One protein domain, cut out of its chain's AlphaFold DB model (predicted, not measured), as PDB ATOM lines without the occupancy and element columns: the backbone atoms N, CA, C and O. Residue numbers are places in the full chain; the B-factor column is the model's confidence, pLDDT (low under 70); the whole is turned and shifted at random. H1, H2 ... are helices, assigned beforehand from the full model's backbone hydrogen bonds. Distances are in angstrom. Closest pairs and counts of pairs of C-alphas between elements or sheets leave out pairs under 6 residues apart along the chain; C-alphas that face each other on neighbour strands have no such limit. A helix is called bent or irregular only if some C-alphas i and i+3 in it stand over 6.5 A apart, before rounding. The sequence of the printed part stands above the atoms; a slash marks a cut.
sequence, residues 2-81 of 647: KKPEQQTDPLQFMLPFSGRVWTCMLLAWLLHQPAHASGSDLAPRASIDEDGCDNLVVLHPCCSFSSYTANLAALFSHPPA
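What this domain is: This is residues 2 to 81 of the 647 residues of an uncharacterized protein of Macrostomum lignano (UniProt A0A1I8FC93). Two long helices, H2 and H3, lie side by side and run opposite ways like the arms of a narrow U, near each other without touching, joined by a loop at one end. At the other end the short irregular helix H1 sits before H2, and the tail of residues 2 to 12, of which 10 to 12 belong to H1, sticks out and adds to the length. The printed part has 80 residues with three named helices, in the order H1, H2, H3, and no named strand; the class is all helix. The whole is extended, with a radius of gyration of the C-alphas of 19.1 A, and its outline is a rod spanning 70 by 20 by 14 A.

Where its parts are: The printed part begins at Lys 2, with its C-alpha at (241.726, 260.724, 286.857). H1 is residues 10 to 14. It is irregular: C-alphas 10 and 13 are 7.4 A apart. H2 is residues 19 to 42 and measures 35.4 A from C-alpha 19 at (229.977, 245.863, 313.636) to C-alpha 42 at (228.163, 226.726, 343.358). H2 is neither bent nor irregular, but only just: C-alphas 31 and 34 are 6.2 A apart. H3, the longest helix, is residues 50 to 77 and measures 39.9 A, ending with C-alpha 77 at (239.475, 236.169, 296.201). It is neither bent nor irregular, but only just, with C-alphas 51 and 54 at 6.4 A; it has a kink of 25 degrees near residue 58.

How they stand to each other: H1 and H2 meet only through their link, which is tight, with 4 residues between them. A short link of 7 residues joins H2 to H3. H2 and H3 are near each other: their closest C-alphas are 8.3 A apart, and 12 pairs of C-alphas are within 10 A. H1 and H3 are only just apart, with their closest C-alphas at 8.5 A. Of the O i to N i+4 pairs, 18 of 20 in H2 and 21 of 24 in H3 are within hydrogen-bond range; in H1 it is 0 of 1, beside 1 of 2 O i to N i+3 pairs.

The domain as a whole: The two C-alphas farthest apart are those of Lys 2 and Arg 45, at 70.4 A, while those of Lys 2 and Ala 81 are 18.4 A apart. Residues 2 to 12, 40 to 47 and 76 to 81 stand free; without them the body has 55 residues and spans 41 by 20 by 11 A. The printed part has no cut and no long link. The mean pLDDT of the printed part is 77.5, and it is under 70 at residues 2 to 8, residue 10, residues 39 to 53 and residues 79 to 81.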
ATOM      1  N   LYS A   2     240.652 261.613 286.383       64.19
ATOM      2  CA  LYS A   2     241.726 260.724 286.857       64.19
ATOM      3  C   LYS A   2     241.187 259.798 287.951       64.19
ATOM      4  O   LYS A   2     240.376 260.229 288.773       64.19
ATOM      5  N   LYS A   3     241.633 258.544 287.936       62.53
ATOM      6  CA  LYS A   3     241.356 257.525 288.947       62.53
ATOM      7  C   LYS A   3     241.774 258.087 290.311       62.53
ATOM      8  O   LYS A   3     242.956 258.384 290.480       62.53
ATOM      9  N   PRO A   4     240.846 258.288 291.265       60.56
ATOM     10  CA  PRO A   4     241.226 258.758 292.588       60.56
ATOM     11  C   PRO A   4     242.125 257.705 293.234       60.56
ATOM     12  O   PRO A   4     241.828 256.509 293.153       60.56
ATOM     13  N   GLU A   5     243.213 258.131 293.875       66.19
ATOM     14  CA  GLU A   5     244.022 257.193 294.646       66.19
ATOM     15  C   GLU A   5     243.138 256.581 295.741       66.19
ATOM     16  O   GLU A   5     242.402 257.290 296.432       66.19
ATOM     17  N   GLN A   6     243.144 255.252 295.853       62.19
ATOM     18  CA  GLN A   6     242.167 254.537 296.667       62.19
ATOM     19  C   GLN A   6     242.460 254.744 298.157       62.19
ATOM     20  O   GLN A   6     243.223 253.997 298.778       62.19
ATOM     21  N   GLN A   7     241.851 255.786 298.727       58.62
ATOM     22  CA  GLN A   7     241.944 256.128 300.141       58.62
ATOM     23  C   GLN A   7     241.194 255.078 300.972       58.62
ATOM     24  O   GLN A   7     239.998 255.179 301.236       58.62
ATOM     25  N   THR A   8     241.920 254.027 301.339       62.38
ATOM     26  CA  THR A   8     241.463 252.929 302.189       62.38
ATOM     27  C   THR A   8     241.180 253.434 303.599       62.38
ATOM     28  O   THR A   8     242.078 253.954 304.264       62.38
ATOM     29  N   ASP A   9     239.945 253.254 304.061       74.31
ATOM     30  CA  ASP A   9     239.541 253.546 305.439       74.31
ATOM     31  C   ASP A   9     240.369 252.661 306.405       74.31
ATOM     32  O   ASP A   9     240.412 251.446 306.196       74.31
ATOM     33  N   PRO A  10     241.048 253.189 307.444       67.31
ATOM     34  CA  PRO A  10     241.869 252.369 308.347       67.31
ATOM     35  C   PRO A  10     241.076 251.284 309.093       67.31
ATOM     36  O   PRO A  10     241.671 250.352 309.622       67.31
ATOM     37  N   LEU A  11     239.741 251.360 309.103       78.00
ATOM     38  CA  LEU A  11     238.854 250.328 309.645       78.00
ATOM     39  C   LEU A  11     238.604 249.150 308.680       78.00
ATOM     40  O   LEU A  11     237.817 248.263 309.003       78.00
ATOM     41  N   GLN A  12     239.259 249.096 307.511       81.44
ATOM     42  CA  GLN A  12     239.057 248.025 306.524       81.44
ATOM     43  C   GLN A  12     239.321 246.609 307.062       81.44
ATOM     44  O   GLN A  12     238.663 245.677 306.611       81.44
ATOM     45  N   PHE A  13     240.203 246.435 308.052       84.12
ATOM     46  CA  PHE A  13     240.422 245.126 308.680       84.12
ATOM     47  C   PHE A  13     239.184 244.601 309.432       84.12
ATOM     48  O   PHE A  13     239.040 243.398 309.595       84.12
ATOM     49  N   MET A  14     238.254 245.468 309.849       87.19
ATOM     50  CA  MET A  14     237.020 245.033 310.512       87.19
ATOM     51  C   MET A  14     235.945 244.538 309.532       87.19
ATOM     52  O   MET A  14     234.996 243.902 309.980       87.19
ATOM     53  N   LEU A  15     236.077 244.799 308.221       87.62
ATOM     54  CA  LEU A  15     235.056 244.499 307.200       87.62
ATOM     55  C   LEU A  15     234.613 243.027 307.046       87.62
ATOM     56  O   LEU A  15     233.461 242.854 306.646       87.62
ATOM     57  N   PRO A  16     235.420 241.982 307.347       89.00
ATOM     58  CA  PRO A  16     234.967 240.586 307.271       89.00
ATOM     59  C   PRO A  16     233.747 240.269 308.148       89.00
ATOM     60  O   PRO A  16     233.052 239.283 307.899       89.00
ATOM     61  N   PHE A  17     233.452 241.116 309.142       91.81
ATOM     62  CA  PHE A  17     232.255 241.043 309.969       91.81
ATOM     63  C   PHE A  17     231.577 242.411 310.106       91.81
ATOM     64  O   PHE A  17     232.216 243.455 310.232       91.81
ATOM     65  N   SER A  18     230.242 242.430 310.154       92.69
ATOM     66  CA  SER A  18     229.534 243.667 310.502       92.69
ATOM     67  C   SER A  18     229.840 244.076 311.948       92.69
ATOM     68  O   SER A  18     230.035 243.221 312.812       92.69
ATOM     69  N   GLY A  19     229.792 245.376 312.259       90.81
ATOM     70  CA  GLY A  19     229.977 245.863 313.636       90.81
ATOM     71  C   GLY A  19     229.024 245.227 314.662       90.81
ATOM     72  O   GLY A  19     229.376 245.138 315.830       90.81
ATOM     73  N   ARG A  20     227.858 244.719 314.221       93.69
ATOM     74  CA  ARG A  20     226.936 243.943 315.066       93.69
ATOM     75  C   ARG A  20     227.516 242.590 315.469       93.69
ATOM     76  O   ARG A  20     227.392 242.211 316.624       93.69
ATOM     77  N   VAL A  21     228.160 241.886 314.537       93.62
ATOM     78  CA  VAL A  21     228.797 240.586 314.800       93.62
ATOM     79  C   VAL A  21     229.943 240.772 315.792       93.62
ATOM     80  O   VAL A  21     229.946 240.103 316.817       93.62
ATOM     81  N   TRP A  22     230.805 241.777 315.591       92.81
ATOM     82  CA  TRP A  22     231.833 242.155 316.572       92.81
ATOM     83  C   TRP A  22     231.254 242.421 317.976       92.81
ATOM     84  O   TRP A  22     231.781 241.901 318.958       92.81
ATOM     85  N   THR A  23     230.146 243.168 318.095       93.06
ATOM     86  CA  THR A  23     229.498 243.386 319.405       93.06
ATOM     87  C   THR A  23     228.850 242.127 319.981       93.06
ATOM     88  O   THR A  23     228.891 241.950 321.192       93.06
ATOM     89  N   CYS A  24     228.283 241.240 319.156       92.94
ATOM     90  CA  CYS A  24     227.711 239.972 319.618       92.94
ATOM     91  C   CYS A  24     228.795 239.008 320.115       92.94
ATOM     92  O   CYS A  24     228.594 238.370 321.139       92.94
ATOM     93  N   MET A  25     229.948 238.935 319.441       92.12
ATOM     94  CA  MET A  25     231.087 238.110 319.866       92.12
ATOM     95  C   MET A  25     231.668 238.608 321.195       92.12
ATOM     96  O   MET A  25     231.899 237.811 322.101       92.12
ATOM     97  N   LEU A  26     231.835 239.929 321.342       90.94
ATOM     98  CA  LEU A  26     232.272 240.541 322.599       90.94
ATOM     99  C   LEU A  26     231.251 240.319 323.726       90.94
ATOM    100  O   LEU A  26     231.642 239.987 324.840       90.94
ATOM    101  N   LEU A  27     229.953 240.471 323.446       92.50
ATOM    102  CA  LEU A  27     228.892 240.245 324.428       92.50
ATOM    103  C   LEU A  27     228.801 238.770 324.843       92.50
ATOM    104  O   LEU A  27     228.680 238.497 326.030       92.50
ATOM    105  N   ALA A  28     228.906 237.829 323.902       90.12
ATOM    106  CA  ALA A  28     228.932 236.399 324.201       90.12
ATOM    107  C   ALA A  28     230.126 236.039 325.097       90.12
ATOM    108  O   ALA A  28     229.947 235.366 326.107       90.12
ATOM    109  N   TRP A  29     231.321 236.559 324.791       88.94
ATOM    110  CA  TRP A  29     232.502 236.375 325.636       88.94
ATOM    111  C   TRP A  29     232.309 236.969 327.044       88.94
ATOM    112  O   TRP A  29     232.568 236.287 328.033       88.94
ATOM    113  N   LEU A  30     231.773 238.191 327.153       89.56
ATOM    114  CA  LEU A  30     231.487 238.841 328.441       89.56
ATOM    115  C   LEU A  30     230.390 238.140 329.261       89.56
ATOM    116  O   LEU A  30     230.458 238.174 330.484       89.56
ATOM    117  N   LEU A  31     229.400 237.509 328.622       88.38
ATOM    118  CA  LEU A  31     228.364 236.711 329.296       88.38
ATOM    119  C   LEU A  31     228.882 235.340 329.758       88.38
ATOM    120  O   LEU A  31     228.362 234.780 330.719       88.38
ATOM    121  N   HIS A  32     229.913 234.808 329.104       84.06
ATOM    122  CA  HIS A  32     230.487 233.500 329.419       84.06
ATOM    123  C   HIS A  32     231.408 233.535 330.652       84.06
ATOM    124  O   HIS A  32     231.407 232.593 331.441       84.06
ATOM    125  N   GLN A  33     232.126 234.646 330.871       82.50
ATOM    126  CA  GLN A  33     232.978 234.862 332.052       82.50
ATOM    127  C   GLN A  33     232.243 234.651 333.401       82.50
ATOM    128  O   GLN A  33     232.699 233.821 334.190       82.50
ATOM    129  N   PRO A  34     231.104 235.320 333.696       82.69
ATOM    130  CA  PRO A  34     230.378 235.095 334.947       82.69
ATOM    131  C   PRO A  34     229.682 233.729 334.996       82.69
ATOM    132  O   PRO A  34     229.414 233.244 336.091       82.69
ATOM    133  N   ALA A  35     229.401 233.094 333.850       77.38
ATOM    134  CA  ALA A  35     228.815 231.755 333.818       77.38
ATOM    135  C   ALA A  35     229.801 230.693 334.334       77.38
ATOM    136  O   ALA A  35     229.413 229.879 335.167       77.38
ATOM    137  N   HIS A  36     231.078 230.752 333.927       74.06
ATOM    138  CA  HIS A  36     232.122 229.890 334.502       74.06
ATOM    139  C   HIS A  36     232.339 230.171 335.994       74.06
ATOM    140  O   HIS A  36     232.291 229.238 336.789       74.06
ATOM    141  N   ALA A  37     232.491 231.442 336.387       76.44
ATOM    142  CA  ALA A  37     232.717 231.804 337.792       76.44
ATOM    143  C   ALA A  37     231.553 231.394 338.719       76.44
ATOM    144  O   ALA A  37     231.769 230.930 339.833       76.44
ATOM    145  N   SER A  38     230.304 231.506 338.254       76.06
ATOM    146  CA  SER A  38     229.142 231.046 339.034       76.06
ATOM    147  C   SER A  38     229.063 229.517 339.109       76.06
ATOM    148  O   SER A  38     228.593 228.980 340.107       76.06
ATOM    149  N   GLY A  39     229.512 228.814 338.063       66.62
ATOM    150  CA  GLY A  39     229.568 227.353 338.027       66.62
ATOM    151  C   GLY A  39     230.599 226.773 338.997       66.62
ATOM    152  O   GLY A  39     230.275 225.841 339.732       66.62
ATOM    153  N   SER A  40     231.803 227.355 339.055       64.12
ATOM    154  CA  SER A  40     232.861 226.918 339.978       64.12
ATOM    155  C   SER A  40     232.472 227.090 341.445       64.12
ATOM    156  O   SER A  40     232.721 226.200 342.258       64.12
ATOM    157  N   ASP A  41     231.830 228.211 341.778       65.06
ATOM    158  CA  ASP A  41     231.544 228.580 343.168       65.06
ATOM    159  C   ASP A  41     230.344 227.814 343.748       65.06
ATOM    160  O   ASP A  41     230.307 227.534 344.946       65.06
ATOM    161  N   LEU A  42     229.366 227.437 342.911       63.81
ATOM    162  CA  LEU A  42     228.163 226.726 343.358       63.81
ATOM    163  C   LEU A  42     228.375 225.220 343.578       63.81
ATOM    164  O   LEU A  42     227.632 224.626 344.360       63.81
ATOM    165  N   ALA A  43     229.358 224.592 342.920       54.69
ATOM    166  CA  ALA A  43     229.659 223.175 343.130       54.69
ATOM    167  C   ALA A  43     231.099 222.782 342.722       54.69
ATOM    168  O   ALA A  43     231.281 222.123 341.698       54.69
ATOM    169  N   PRO A  44     232.130 223.039 343.557       52.00
ATOM    170  CA  PRO A  44     233.547 222.754 343.250       52.00
ATOM    171  C   PRO A  44     233.924 221.253 343.169       52.00
ATOM    172  O   PRO A  44     235.100 220.895 343.237       52.00
ATOM    173  N   ARG A  45     232.929 220.359 343.075       49.84
ATOM    174  CA  ARG A  45     233.051 218.909 342.824       49.84
ATOM    175  C   ARG A  45     231.900 218.333 341.983       49.84
ATOM    176  O   ARG A  45     231.772 217.114 341.901       49.84
ATOM    177  N   ALA A  46     231.047 219.162 341.374       50.81
ATOM    178  CA  ALA A  46     230.091 218.650 340.399       50.81
ATOM    179  C   ALA A  46     230.856 218.252 339.133       50.81
ATOM    180  O   ALA A  46     231.368 219.110 338.425       50.81
ATOM    181  N   SER A  47     230.919 216.952 338.843       52.16
ATOM    182  CA  SER A  47     231.540 216.396 337.636       52.16
ATOM    183  C   SER A  47     230.665 216.618 336.391       52.16
ATOM    184  O   SER A  47     230.361 215.674 335.666       52.16
ATOM    185  N   ILE A  48     230.197 217.852 336.193       52.41
ATOM    186  CA  ILE A  48     229.446 218.293 335.017       52.41
ATOM    187  C   ILE A  48     230.471 218.851 334.022       52.41
ATOM    188  O   ILE A  48     230.621 220.056 333.848       52.41
ATOM    189  N   ASP A  49     231.203 217.909 333.429       51.06
ATOM    190  CA  ASP A  49     232.023 218.035 332.226       51.06
ATOM    191  C   ASP A  49     233.005 219.230 332.151       51.06
ATOM    192  O   ASP A  49     232.784 220.182 331.390       51.06
ATOM    193  N   GLU A  50     234.183 219.093 332.782       55.09
ATOM    194  CA  GLU A  50     235.407 219.783 332.307       55.09
ATOM    195  C   GLU A  50     235.661 219.437 330.817       55.09
ATOM    196  O   GLU A  50     235.986 220.302 330.005       55.09
ATOM    197  N   ASP A  51     235.353 218.199 330.401       58.94
ATOM    198  CA  ASP A  51     235.361 217.759 328.996       58.94
ATOM    199  C   ASP A  51     234.294 218.434 328.101       58.94
ATOM    200  O   ASP A  51     234.319 218.273 326.879       58.94
ATOM    201  N   GLY A  52     233.340 219.178 328.666       65.19
ATOM    202  CA  GLY A  52     232.166 219.698 327.956       65.19
ATOM    203  C   GLY A  52     232.151 221.217 327.870       65.19
ATOM    204  O   GLY A  52     232.102 221.778 326.771       65.19
ATOM    205  N   CYS A  53     232.219 221.894 329.018       65.62
ATOM    206  CA  CYS A  53     232.199 223.355 329.054       65.62
ATOM    207  C   CYS A  53     233.504 223.947 328.509       65.62
ATOM    208  O   CYS A  53     233.448 224.770 327.597       65.62
ATOM    209  N   ASP A  54     234.671 223.492 328.970       70.00
ATOM    210  CA  ASP A  54     235.953 224.072 328.545       70.00
ATOM    211  C   ASP A  54     236.277 223.776 327.074       70.00
ATOM    212  O   ASP A  54     236.786 224.640 326.352       70.00
ATOM    213  N   ASN A  55     235.860 222.615 326.560       77.94
ATOM    214  CA  ASN A  55     235.902 222.356 325.121       77.94
ATOM    215  C   ASN A  55     235.027 223.348 324.330       77.94
ATOM    216  O   ASN A  55     235.449 223.809 323.268       77.94
ATOM    217  N   LEU A  56     233.862 223.767 324.841       79.31
ATOM    218  CA  LEU A  56     233.052 224.819 324.211       79.31
ATOM    219  C   LEU A  56     233.726 226.206 324.292       79.31
ATOM    220  O   LEU A  56     233.721 226.937 323.292       79.31
ATOM    221  N   VAL A  57     234.357 226.537 325.433       81.88
ATOM    222  CA  VAL A  57     235.151 227.771 325.641       81.88
ATOM    223  C   VAL A  57     236.254 227.893 324.590       81.88
ATOM    224  O   VAL A  57     236.506 228.993 324.100       81.88
ATOM    225  N   VAL A  58     236.906 226.783 324.226       84.75
ATOM    226  CA  VAL A  58     238.010 226.742 323.249       84.75
ATOM    227  C   VAL A  58     237.506 226.647 321.802       84.75
ATOM    228  O   VAL A  58     238.030 227.329 320.915       84.75
ATOM    229  N   LEU A  59     236.460 225.857 321.536       87.56
ATOM    230  CA  LEU A  59     235.901 225.684 320.191       87.56
ATOM    231  C   LEU A  59     235.279 226.973 319.639       87.56
ATOM    232  O   LEU A  59     235.475 227.285 318.463       87.56
ATOM    233  N   HIS A  60     234.556 227.751 320.452       87.12
ATOM    234  CA  HIS A  60     233.863 228.947 319.961       87.12
ATOM    235  C   HIS A  60     234.822 230.045 319.425       87.12
ATOM    236  O   HIS A  60     234.585 230.546 318.317       87.12
ATOM    237  N   PRO A  61     235.939 230.396 320.101       89.12
ATOM    238  CA  PRO A  61     237.010 231.219 319.540       89.12
ATOM    239  C   PRO A  61     237.657 230.617 318.289       89.12
ATOM    240  O   PRO A  61     237.846 231.340 317.313       89.12
ATOM    241  N   CYS A  62     237.952 229.314 318.262       90.62
ATOM    242  CA  CYS A  62     238.553 228.665 317.090       90.62
ATOM    243  C   CYS A  62     237.649 228.762 315.848       90.62
ATOM    244  O   CYS A  62     238.097 229.192 314.781       90.62
ATOM    245  N   CYS A  63     236.353 228.475 315.994       92.44
ATOM    246  CA  CYS A  63     235.349 228.674 314.946       92.44
ATOM    247  C   CYS A  63     235.207 230.154 314.550       92.44
ATOM    248  O   CYS A  63     235.094 230.469 313.364       92.44
ATOM    249  N   SER A  64     235.278 231.073 315.517       91.25
ATOM    250  CA  SER A  64     235.237 232.523 315.283       91.25
ATOM    251  C   SER A  64     236.420 233.024 314.447       91.25
ATOM    252  O   SER A  64     236.225 233.764 313.480       91.25
ATOM    253  N   PHE A  65     237.645 232.601 314.777       91.25
ATOM    254  CA  PHE A  65     238.848 232.938 314.014       91.25
ATOM    255  C   PHE A  65     238.845 232.292 312.625       91.25
ATOM    256  O   PHE A  65     239.180 232.969 311.656       91.25
ATOM    257  N   SER A  66     238.405 231.035 312.507       94.75
ATOM    258  CA  SER A  66     238.260 230.339 311.221       94.75
ATOM    259  C   SER A  66     237.240 231.028 310.300       94.75
ATOM    260  O   SER A  66     237.515 231.283 309.129       94.75
ATOM    261  N   SER A  67     236.088 231.448 310.838       94.94
ATOM    262  CA  SER A  67     235.099 232.229 310.083       94.94
ATOM    263  C   SER A  67     235.644 233.601 309.661       94.94
ATOM    264  O   SER A  67     235.414 234.035 308.530       94.94
ATOM    265  N   TYR A  68     236.421 234.268 310.524       93.81
ATOM    266  CA  TYR A  68     237.071 235.533 310.184       93.81
ATOM    267  C   TYR A  68     238.094 235.375 309.050       93.81
ATOM    268  O   TYR A  68     238.066 236.157 308.099       93.81
ATOM    269  N   THR A  69     238.976 234.370 309.108       91.88
ATOM    270  CA  THR A  69     239.986 234.141 308.061       91.88
ATOM    271  C   THR A  69     239.359 233.674 306.749       91.88
ATOM    272  O   THR A  69     239.790 234.136 305.694       91.88
ATOM    273  N   ALA A  70     238.298 232.863 306.789       93.25
ATOM    274  CA  ALA A  70     237.525 232.487 305.604       93.25
ATOM    275  C   ALA A  70     236.851 233.704 304.938       93.25
ATOM    276  O   ALA A  70     236.988 233.898 303.729       93.25
ATOM    277  N   ASN A  71     236.193 234.576 305.712       92.19
ATOM    278  CA  ASN A  71     235.587 235.804 305.185       92.19
ATOM    279  C   ASN A  71     236.641 236.795 304.661       92.19
ATOM    280  O   ASN A  71     236.422 237.451 303.641       92.19
ATOM    281  N   LEU A  72     237.794 236.897 305.329       86.94
ATOM    282  CA  LEU A  72     238.927 237.707 304.882       86.94
ATOM    283  C   LEU A  72     239.501 237.178 303.556       86.94
ATOM    284  O   LEU A  72     239.765 237.967 302.652       86.94
ATOM    285  N   ALA A  73     239.641 235.858 303.410       88.12
ATOM    286  CA  ALA A  73     240.065 235.227 302.164       88.12
ATOM    287  C   ALA A  73     239.048 235.468 301.038       88.12
ATOM    288  O   ALA A  73     239.439 235.903 299.958       88.12
ATOM    289  N   ALA A  74     237.747 235.295 301.290       86.81
ATOM    290  CA  ALA A  74     236.695 235.580 300.309       86.81
ATOM    291  C   ALA A  74     236.707 237.049 299.829       86.81
ATOM    292  O   ALA A  74     236.522 237.310 298.639       86.81
ATOM    293  N   LEU A  75     236.993 238.000 300.727       82.88
ATOM    294  CA  LEU A  75     237.155 239.426 300.408       82.88
ATOM    295  C   LEU A  75     238.405 239.756 299.571       82.88
ATOM    296  O   LEU A  75     238.451 240.836 298.981       82.88
ATOM    297  N   PHE A  76     239.400 238.866 299.511       80.38
ATOM    298  CA  PHE A  76     240.557 238.995 298.618       80.38
ATOM    299  C   PHE A  76     240.411 238.176 297.325       80.38
ATOM    300  O   PHE A  76     240.891 238.614 296.281       80.38
ATOM    301  N   SER A  77     239.730 237.028 297.368       80.88
ATOM    302  CA  SER A  77     239.475 236.169 296.201       80.88
ATOM    303  C   SER A  77     238.448 236.759 295.233       80.88
ATOM    304  O   SER A  77     238.545 236.545 294.025       80.88
ATOM    305  N   HIS A  78     237.469 237.519 295.732       73.00
ATOM    306  CA  HIS A  78     236.564 238.285 294.879       73.00
ATOM    307  C   HIS A  78     237.123 239.698 294.662       73.00
ATOM    308  O   HIS A  78     237.220 240.455 295.630       73.00
ATOM    309  N   PRO A  79     237.454 240.103 293.416       55.06
ATOM    310  CA  PRO A  79     237.929 241.456 293.160       55.06
ATOM    311  C   PRO A  79     236.848 242.454 293.601       55.06
ATOM    312  O   PRO A  79     235.678 242.288 293.229       55.06
ATOM    313  N   PRO A  80     237.191 243.482 294.399       54.09
ATOM    314  CA  PRO A  80     236.201 244.385 294.959       54.09
ATOM    315  C   PRO A  80     235.472 245.083 293.817       54.09
ATOM    316  O   PRO A  80     236.078 245.822 293.039       54.09
ATOM    317  N   ALA A  81     234.162 244.849 293.715       45.81
ATOM    318  CA  ALA A  81     233.335 245.409 292.660       45.81
ATOM    319  C   ALA A  81     233.320 246.943 292.769       45.81
ATOM    320  O   ALA A  81     232.462 247.525 293.430       45.81
TER     321      ALA A  81